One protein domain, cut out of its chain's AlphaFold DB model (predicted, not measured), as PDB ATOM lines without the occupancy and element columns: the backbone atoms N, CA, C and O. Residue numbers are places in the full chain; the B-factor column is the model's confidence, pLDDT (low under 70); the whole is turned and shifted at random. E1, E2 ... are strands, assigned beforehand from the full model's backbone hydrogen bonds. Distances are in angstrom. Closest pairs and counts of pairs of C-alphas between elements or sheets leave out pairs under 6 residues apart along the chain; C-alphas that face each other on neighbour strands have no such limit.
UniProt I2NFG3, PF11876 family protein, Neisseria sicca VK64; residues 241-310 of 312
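What this domain is: This is residues 241 to 310 of the 312 residues of the protein "PF11876 family protein" of Neisseria sicca VK64 (UniProt I2NFG3). A small three-stranded sheet, E2 - E1 - E5, forms one part of an elongated domain, and a twisted two-stranded hairpin, E3 and E4, reaches away from it to one end of the long axis. The short strand E6 lies at the other end. The printed part has 70 residues, with no named helix and six named strands in the order E1 E2 E3 E4 E5 E6; both sheets are antiparallel. The class is all strand, though under half of the residues, 31 of 70, are in named elements. The whole is only just loose, close to compact, with a radius of gyration of the C-alphas of 13.4 A and spans of 43 by 23 by 22 A.

How they stand to each other: E1, residues 250 to 254, is the inner strand of the larger sheet. E5, residues 295 to 300, is antiparallel to it at 155 degrees, with N 251 and O 299 2.8 A apart, within hydrogen-bond range. On the other side of E1, E2, residues 263 to 265, forms a hairpin with it at 131 degrees; N 252 and O 263 are 2.8 A apart. E3, residues 274 to 280, and E4, residues 286 to 292, form a second hairpin at 147 degrees, with N 279 and O 287 2.8 A apart. The closest C-alphas of E1 and E3, Pro 254 and Gly 275, are 5.3 A apart. E6, residues 307 to 309, pairs with no named strand.

Where its parts are: E1 begins at C-alpha 250 (37.110, 8.576, 188.407) and spans 13.6 A; E5 spans 13.5 A. E3 spans 18.1 A and E4 19.1 A. E2 spans 6.5 A, and E6 spans 7.0 A to C-alpha 309 (46.443, 24.204, 193.800).

The domain as a whole: The C-alphas farthest apart, Asn 283 and Ala 309, are 44.8 A apart. The printed part has no cut and no long link. Its mean pLDDT is 92.4; residues 242 to 243 are under 70.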
ATOM      1  N   GLU A 241      30.996  22.539 191.964       73.38
ATOM      2  CA  GLU A 241      29.781  23.292 192.302       73.38
ATOM      3  C   GLU A 241      29.255  24.051 191.082       73.38
ATOM      4  O   GLU A 241      29.159  25.276 191.084       73.38
ATOM      5  N   ARG A 242      28.938  23.345 189.995       68.25
ATOM      6  CA  ARG A 242      28.763  23.968 188.668       68.25
ATOM      7  C   ARG A 242      30.093  24.615 188.180       68.25
ATOM      8  O   ARG A 242      30.838  25.193 188.968       68.25
ATOM      9  N   PRO A 243      30.444  24.580 186.884       61.16
ATOM     10  CA  PRO A 243      29.794  23.880 185.779       61.16
ATOM     11  C   PRO A 243      29.844  22.355 185.950       61.16
ATOM     12  O   PRO A 243      30.682  21.824 186.672       61.16
ATOM     13  N   LEU A 244      28.853  21.687 185.359       77.75
ATOM     14  CA  LEU A 244      28.386  20.355 185.751       77.75
ATOM     15  C   LEU A 244      29.199  19.192 185.174       77.75
ATOM     16  O   LEU A 244      28.831  18.060 185.418       77.75
ATOM     17  N   GLU A 245      30.267  19.425 184.421       91.19
ATOM     18  CA  GLU A 245      31.037  18.336 183.810       91.19
ATOM     19  C   GLU A 245      32.166  17.855 184.728       91.19
ATOM     20  O   GLU A 245      32.870  18.652 185.364       91.19
ATOM     21  N   ALA A 246      32.353  16.539 184.775       93.38
ATOM     22  CA  ALA A 246      33.475  15.904 185.433       93.38
ATOM     23  C   ALA A 246      34.774  16.290 184.713       93.38
ATOM     24  O   ALA A 246      34.972  15.928 183.556       93.38
ATOM     25  N   PRO A 247      35.694  17.014 185.373       92.69
ATOM     26  CA  PRO A 247      36.966  17.400 184.763       92.69
ATOM     27  C   PRO A 247      37.905  16.210 184.555       92.69
ATOM     28  O   PRO A 247      38.899  16.346 183.856       92.69
ATOM     29  N   TYR A 248      37.641  15.098 185.245       94.75
ATOM     30  CA  TYR A 248      38.478  13.911 185.291       94.75
ATOM     31  C   TYR A 248      37.583  12.688 185.459       94.75
ATOM     32  O   TYR A 248      36.650  12.727 186.271       94.75
ATOM     33  N   ALA A 249      37.919  11.605 184.761       97.25
ATOM     34  CA  ALA A 249      37.311  10.304 184.998       97.25
ATOM     35  C   ALA A 249      37.751   9.741 186.361       97.25
ATOM     36  O   ALA A 249      38.928   9.842 186.747       97.25
ATOM     37  N   GLY A 250      36.812   9.169 187.111       97.88
ATOM     38  CA  GLY A 250      37.110   8.576 188.407       97.88
ATOM     39  C   GLY A 250      35.930   8.484 189.364       97.88
ATOM     40  O   GLY A 250      34.774   8.656 188.994       97.88
ATOM     41  N   LEU A 251      36.241   8.207 190.627       98.12
ATOM     42  CA  LEU A 251      35.280   8.063 191.714       98.12
ATOM     43  C   LEU A 251      35.055   9.404 192.413       98.12
ATOM     44  O   LEU A 251      36.011  10.049 192.851       98.12
ATOM     45  N   TRP A 252      33.793   9.790 192.559       96.88
ATOM     46  CA  TRP A 252      33.352  11.031 193.189       96.88
ATOM     47  C   TRP A 252      32.332  10.752 194.293       96.88
ATOM     48  O   TRP A 252      31.637   9.738 194.262       96.88
ATOM     49  N   ILE A 253      32.215  11.667 195.254       95.56
ATOM     50  CA  ILE A 253      31.268  11.569 196.370       95.56
ATOM     51  C   ILE A 253      30.502  12.889 196.577       95.56
ATOM     52  O   ILE A 253      31.107  13.956 196.443       95.56
ATOM     53  N   PRO A 254      29.200  12.839 196.914       93.38
ATOM     54  CA  PRO A 254      28.453  13.974 197.466       93.38
ATOM     55  C   PRO A 254      29.002  14.365 198.855       93.38
ATOM     56  O   PRO A 254      28.682  13.727 199.850       93.38
ATOM     57  N   ASP A 255      29.886  15.356 198.948       90.38
ATOM     58  CA  ASP A 255      30.722  15.553 200.151       90.38
ATOM     59  C   ASP A 255      29.999  16.219 201.335       90.38
ATOM     60  O   ASP A 255      30.336  15.997 202.502       90.38
ATOM     61  N   ASP A 256      28.993  17.029 201.028       86.12
ATOM     62  CA  ASP A 256      28.135  17.760 201.964       86.12
ATOM     63  C   ASP A 256      26.929  16.937 202.450       86.12
ATOM     64  O   ASP A 256      26.151  17.415 203.272       86.12
ATOM     65  N   LEU A 257      26.793  15.683 202.003       88.06
ATOM     66  CA  LEU A 257      25.772  14.751 202.484       88.06
ATOM     67  C   LEU A 257      26.379  13.737 203.465       88.06
ATOM     68  O   LEU A 257      27.421  13.128 203.211       88.06
ATOM     69  N   GLU A 258      25.720  13.525 204.602       86.69
ATOM     70  CA  GLU A 258      26.070  12.435 205.517       86.69
ATOM     71  C   GLU A 258      25.721  11.075 204.900       86.69
ATOM     72  O   GLU A 258      24.693  10.924 204.242       86.69
ATOM     73  N   ASN A 259      26.571  10.066 205.126       91.62
ATOM     74  CA  ASN A 259      26.410   8.709 204.580       91.62
ATOM     75  C   ASN A 259      26.247   8.674 203.047       91.62
ATOM     76  O   ASN A 259      25.504   7.848 202.504       91.62
ATOM     77  N   ALA A 260      26.923   9.590 202.355       94.44
ATOM     78  CA  ALA A 260      26.895   9.705 200.908       94.44
ATOM     79  C   ALA A 260      27.439   8.459 200.197       94.44
ATOM     80  O   ALA A 260      28.332   7.766 200.687       94.44
ATOM     81  N   ILE A 261      26.894   8.198 199.012       96.88
ATOM     82  CA  ILE A 261      27.242   7.056 198.173       96.88
ATOM     83  C   ILE A 261      28.160   7.537 197.050       96.88
ATOM     84  O   ILE A 261      27.834   8.461 196.303       96.88
ATOM     85  N   GLU A 262      29.319   6.895 196.939       97.31
ATOM     86  CA  GLU A 262      30.291   7.168 195.885       97.31
ATOM     87  C   GLU A 262      29.757   6.734 194.514       97.31
ATOM     88  O   GLU A 262      29.109   5.694 194.372       97.31
ATOM     89  N   ARG A 263      30.072   7.513 193.481       96.25
ATOM     90  CA  ARG A 263      29.718   7.218 192.093       96.25
ATOM     91  C   ARG A 263      30.897   7.496 191.173       96.25
ATOM     92  O   ARG A 263      31.593   8.499 191.314       96.25
ATOM     93  N   HIS A 264      31.112   6.591 190.227       97.94
ATOM     94  CA  HIS A 264      32.074   6.784 189.151       97.94
ATOM     95  C   HIS A 264      31.478   7.664 188.042       97.94
ATOM     96  O   HIS A 264      30.284   7.554 187.749       97.94
ATOM     97  N   PHE A 265      32.304   8.547 187.482       97.12
ATOM     98  CA  PHE A 265      31.978   9.424 186.359       97.12
ATOM     99  C   PHE A 265      33.097   9.377 185.321       97.12
ATOM    100  O   PHE A 265      34.274   9.359 185.686       97.12
ATOM    101  N   GLU A 266      32.730   9.431 184.043       97.56
ATOM    102  CA  GLU A 266      33.677   9.623 182.939       97.56
ATOM    103  C   GLU A 266      34.058  11.105 182.775       97.56
ATOM    104  O   GLU A 266      33.303  12.003 183.149       97.56
ATOM    105  N   GLU A 267      35.221  11.395 182.186       95.81
ATOM    106  CA  GLU A 267      35.606  12.780 181.871       95.81
ATOM    107  C   GLU A 267      34.606  13.413 180.885       95.81
ATOM    108  O   GLU A 267      34.254  12.825 179.862       95.81
ATOM    109  N   GLY A 268      34.126  14.616 181.204       94.50
ATOM    110  CA  GLY A 268      33.060  15.302 180.472       94.50
ATOM    111  C   GLY A 268      31.642  14.830 180.817       94.50
ATOM    112  O   GLY A 268      30.679  15.434 180.343       94.50
ATOM    113  N   GLU A 269      31.468  13.791 181.645       95.06
ATOM    114  CA  GLU A 269      30.139  13.381 182.110       95.06
ATOM    115  C   GLU A 269      29.524  14.468 182.996       95.06
ATOM    116  O   GLU A 269      30.177  15.044 183.865       95.06
ATOM    117  N   VAL A 270      28.236  14.740 182.791       92.94
ATOM    118  CA  VAL A 270      27.499  15.733 183.571       92.94
ATOM    119  C   VAL A 270      27.098  15.143 184.926       92.94
ATOM    120  O   VAL A 270      26.296  14.208 184.996       92.94
ATOM    121  N   PHE A 271      27.606  15.721 186.014       92.62
ATOM    122  CA  PHE A 271      27.163  15.439 187.372       92.62
ATOM    123  C   PHE A 271      25.662  15.711 187.520       92.62
ATOM    124  O   PHE A 271      25.178  16.767 187.096       92.62
ATOM    125  N   PRO A 272      24.904  14.815 188.172       91.62
ATOM    126  CA  PRO A 272      23.546  15.135 188.564       91.62
ATOM    127  C   PRO A 272      23.563  16.209 189.659       91.62
ATOM    128  O   PRO A 272      24.431  16.216 190.533       91.62
ATOM    129  N   ASP A 273      22.534  17.059 189.666       88.50
ATOM    130  CA  ASP A 273      22.338  18.071 190.714       88.50
ATOM    131  C   ASP A 273      22.173  17.455 192.110       88.50
ATOM    132  O   ASP A 273      22.347  18.147 193.112       88.50
ATOM    133  N   ARG A 274      21.774  16.175 192.178       92.12
ATOM    134  CA  ARG A 274      21.529  15.465 193.429       92.12
ATOM    135  C   ARG A 274      22.333  14.181 193.546       92.12
ATOM    136  O   ARG A 274      22.231  13.307 192.682       92.12
ATOM    137  N   GLY A 275      23.063  14.076 194.648       92.69
ATOM    138  CA  GLY A 275      23.806  12.900 195.070       92.69
ATOM    139  C   GLY A 275      22.940  11.927 195.861       92.69
ATOM    140  O   GLY A 275      21.922  12.317 196.435       92.69
ATOM    141  N   GLU A 276      23.337  10.659 195.869       96.69
ATOM    142  CA  GLU A 276      22.682   9.601 196.640       96.69
ATOM    143  C   GLU A 276      23.357   9.437 198.004       96.69
ATOM    144  O   GLU A 276      24.577   9.554 198.115       96.69
ATOM    145  N   TYR A 277      22.567   9.175 199.042       96.06
ATOM    146  CA  TYR A 277      23.057   8.933 200.398       96.06
ATOM    147  C   TYR A 277      22.124   7.988 201.158       96.06
ATOM    148  O   TYR A 277      20.938   7.869 200.827       96.06
ATOM    149  N   TYR A 278      22.659   7.302 202.164       96.44
ATOM    150  CA  TYR A 278      21.870   6.436 203.033       96.44
ATOM    151  C   TYR A 278      21.175   7.253 204.125       96.44
ATOM    152  O   TYR A 278      21.821   7.850 204.985       96.44
ATOM    153  N   GLN A 279      19.846   7.226 204.123       93.81
ATOM    154  CA  GLN A 279      19.026   7.788 205.186       93.81
ATOM    155  C   GLN A 279      18.603   6.678 206.147       93.81
ATOM    156  O   GLN A 279      17.874   5.754 205.773       93.81
ATOM    157  N   HIS A 280      19.012   6.799 207.408       91.38
ATOM    158  CA  HIS A 280      18.522   5.949 208.488       91.38
ATOM    159  C   HIS A 280      17.231   6.547 209.059       91.38
ATOM    160  O   HIS A 280      17.185   7.722 209.429       91.38
ATOM    161  N   LEU A 281      16.163   5.752 209.086       90.25
ATOM    162  CA  LEU A 281      14.841   6.160 209.555       90.25
ATOM    163  C   LEU A 281      14.592   5.674 210.990       90.25
ATOM    164  O   LEU A 281      15.137   4.660 211.425       90.25
ATOM    165  N   LEU A 282      13.708   6.363 211.721       88.00
ATOM    166  CA  LEU A 282      13.378   6.055 213.127       88.00
ATOM    167  C   LEU A 282      12.810   4.641 213.340       88.00
ATOM    168  O   LEU A 282      12.886   4.092 214.434       88.00
ATOM    169  N   ASN A 283      12.238   4.041 212.297       91.56
ATOM    170  CA  ASN A 283      11.738   2.665 212.305       91.56
ATOM    171  C   ASN A 283      12.858   1.609 212.142       91.56
ATOM    172  O   ASN A 283      12.553   0.422 212.035       91.56
ATOM    173  N   GLY A 284      14.128   2.024 212.088       91.31
ATOM    174  CA  GLY A 284      15.295   1.155 211.934       91.31
ATOM    175  C   GLY A 284      15.612   0.746 210.493       91.31
ATOM    176  O   GLY A 284      16.560  -0.010 210.281       91.31
ATOM    177  N   THR A 285      14.858   1.214 209.491       94.12
ATOM    178  CA  THR A 285      15.158   0.930 208.080       94.12
ATOM    179  C   THR A 285      16.147   1.937 207.504       94.12
ATOM    180  O   THR A 285      16.225   3.080 207.952       94.12
ATOM    181  N   THR A 286      16.891   1.517 206.482       95.75
ATOM    182  CA  THR A 286      17.791   2.392 205.718       95.75
ATOM    183  C   THR A 286      17.302   2.476 204.282       95.75
ATOM    184  O   THR A 286      17.071   1.445 203.653       95.75
ATOM    185  N   GLU A 287      17.155   3.691 203.769       96.00
ATOM    186  CA  GLU A 287      16.730   3.963 202.396       96.00
ATOM    187  C   GLU A 287      17.771   4.814 201.665       96.00
ATOM    188  O   GLU A 287      18.571   5.502 202.294       96.00
ATOM    189  N   ILE A 288      17.761   4.778 200.329       96.88
ATOM    190  CA  ILE A 288      18.591   5.671 199.510       96.88
ATOM    191  C   ILE A 288      17.781   6.922 199.195       96.88
ATOM    192  O   ILE A 288      16.745   6.849 198.532       96.88
ATOM    193  N   TRP A 289      18.258   8.067 199.667       96.50
ATOM    194  CA  TRP A 289      17.666   9.375 199.408       96.50
ATOM    195  C   TRP A 289      18.562  10.197 198.477       96.50
ATOM    196  O   TRP A 289      19.715   9.844 198.224       96.50
ATOM    197  N   LYS A 290      18.005  11.277 197.912       94.81
ATOM    198  CA  LYS A 290      18.713  12.185 196.997       94.81
ATOM    199  C   LYS A 290      18.660  13.622 197.490       94.81
ATOM    200  O   LYS A 290      17.568  14.181 197.602       94.81
ATOM    201  N   GLY A 291      19.821  14.229 197.703       90.69
ATOM    202  CA  GLY A 291      19.975  15.617 198.155       90.69
ATOM    203  C   GLY A 291      20.792  16.432 197.162       90.69
ATOM    204  O   GLY A 291      21.598  15.861 196.436       90.69
ATOM    205  N   TYR A 292      20.574  17.751 197.100       88.44
ATOM    206  CA  TYR A 292      21.517  18.626 196.395       88.44
ATOM    207  C   TYR A 292      22.888  18.502 197.044       88.44
ATOM    208  O   TYR A 292      22.949  18.386 198.265       88.44
ATOM    209  N   CYS A 293      23.945  18.503 196.239       88.69
ATOM    210  CA  CYS A 293      25.276  18.269 196.769       88.69
ATOM    211  C   CYS A 293      26.383  18.981 196.003       88.69
ATOM    212  O   CYS A 293      26.241  19.362 194.835       88.69
ATOM    213  N   VAL A 294      27.529  19.043 196.664       90.12
ATOM    214  CA  VAL A 294      28.823  19.345 196.076       90.12
ATOM    215  C   VAL A 294      29.571  18.041 195.839       90.12
ATOM    216  O   VAL A 294      29.793  17.252 196.757       90.12
ATOM    217  N   TRP A 295      30.008  17.820 194.601       92.88
ATOM    218  CA  TRP A 295      30.793  16.636 194.265       92.88
ATOM    219  C   TRP A 295      32.268  16.856 194.598       92.88
ATOM    220  O   TRP A 295      32.865  17.844 194.160       92.88
ATOM    221  N   ARG A 296      32.871  15.916 195.332       94.25
ATOM    222  CA  ARG A 296      34.314  15.857 195.591       94.25
ATOM    223  C   ARG A 296      34.928  14.635 194.928       94.25
ATOM    224  O   ARG A 296      34.414  13.526 195.053       94.25
ATOM    225  N   LEU A 297      36.057  14.832 194.264       95.81
ATOM    226  CA  LEU A 297      36.842  13.745 193.691       95.81
ATOM    227  C   LEU A 297      37.493  12.920 194.808       95.81
ATOM    228  O   LEU A 297      38.190  13.458 195.671       95.81
ATOM    229  N   VAL A 298      37.276  11.609 194.778       97.38
ATOM    230  CA  VAL A 298      37.839  10.643 195.736       97.38
ATOM    231  C   VAL A 298      39.028   9.913 195.131       97.38
ATOM    232  O   VAL A 298      40.024   9.670 195.811       97.38
ATOM    233  N   LYS A 299      38.941   9.572 193.845       98.06
ATOM    234  CA  LYS A 299      39.984   8.840 193.128       98.06
ATOM    235  C   LYS A 299      39.903   9.139 191.641       98.06
ATOM    236  O   LYS A 299      38.808   9.202 191.100       98.06
ATOM    237  N   ARG A 300      41.049   9.252 190.978       97.94
ATOM    238  CA  ARG A 300      41.129   9.339 189.516       97.94
ATOM    239  C   ARG A 300      41.490   7.996 188.913       97.94
ATOM    240  O   ARG A 300      42.295   7.264 189.494       97.94
ATOM    241  N   ASP A 301      40.960   7.718 187.731       98.31
ATOM    242  CA  ASP A 301      41.284   6.489 187.004       98.31
ATOM    243  C   ASP A 301      42.722   6.482 186.483       98.31
ATOM    244  O   ASP A 301      43.382   5.444 186.484       98.31
ATOM    245  N   ASP A 302      43.241   7.653 186.119       97.12
ATOM    246  CA  ASP A 302      44.627   7.834 185.677       97.12
ATOM    247  C   ASP A 302      45.653   7.833 186.827       97.12
ATOM    248  O   ASP A 302      46.852   7.990 186.593       97.12
ATOM    249  N   GLY A 303      45.202   7.672 188.078       96.56
ATOM    250  CA  GLY A 303      46.060   7.680 189.264       96.56
ATOM    251  C   GLY A 303      46.636   9.054 189.632       96.56
ATOM    252  O   GLY A 303      47.529   9.123 190.475       96.56
ATOM    253  N   GLY A 304      46.153  10.140 189.024       96.38
ATOM    254  CA  GLY A 304      46.584  11.500 189.340       96.38
ATOM    255  C   GLY A 304      46.172  11.979 190.740       96.38
ATOM    256  O   GLY A 304      45.456  11.311 191.488       96.38
ATOM    257  N   SER A 305      46.588  13.201 191.081       95.50
ATOM    258  CA  SER A 305      46.222  13.848 192.347       95.50
ATOM    259  C   SER A 305      44.730  14.187 192.406       95.50
ATOM    260  O   SER A 305      44.166  14.730 191.456       95.50
ATOM    261  N   VAL A 306      44.108  13.937 193.559       95.31
ATOM    262  CA  VAL A 306      42.741  14.392 193.885       95.31
ATOM    263  C   VAL A 306      42.714  15.777 194.539       95.31
ATOM    264  O   VAL A 306      41.653  16.300 194.878       95.31
ATOM    265  N   LEU A 307      43.897  16.371 194.700       93.50
ATOM    266  CA  LEU A 307      44.112  17.729 195.173       93.50
ATOM    267  C   LEU A 307      44.609  18.613 194.026       93.50
ATOM    268  O   LEU A 307      45.401  18.170 193.190       93.50
ATOM    269  N   VAL A 308      44.195  19.875 194.035       90.94
ATOM    270  CA  VAL A 308      44.642  20.928 193.114       90.94
ATOM    271  C   VAL A 308      45.187  22.117 193.892       90.94
ATOM    272  O   VAL A 308      44.874  22.288 195.070       90.94
ATOM    273  N   ALA A 309      46.007  22.936 193.232       89.50
ATOM    274  CA  ALA A 309      46.443  24.204 193.800       89.50
ATOM    275  C   ALA A 309      45.225  25.071 194.135       89.50
ATOM    276  O   ALA A 309      44.278  25.160 193.349       89.50
ATOM    277  N   SER A 310      45.251  25.694 195.307       82.06
ATOM    278  CA  SER A 310      44.200  26.609 195.717       82.06
ATOM    279  C   SER A 310      44.173  27.847 194.821       82.06
ATOM    280  O   SER A 310      45.200  28.473 194.565       82.06
TER     281      SER A 310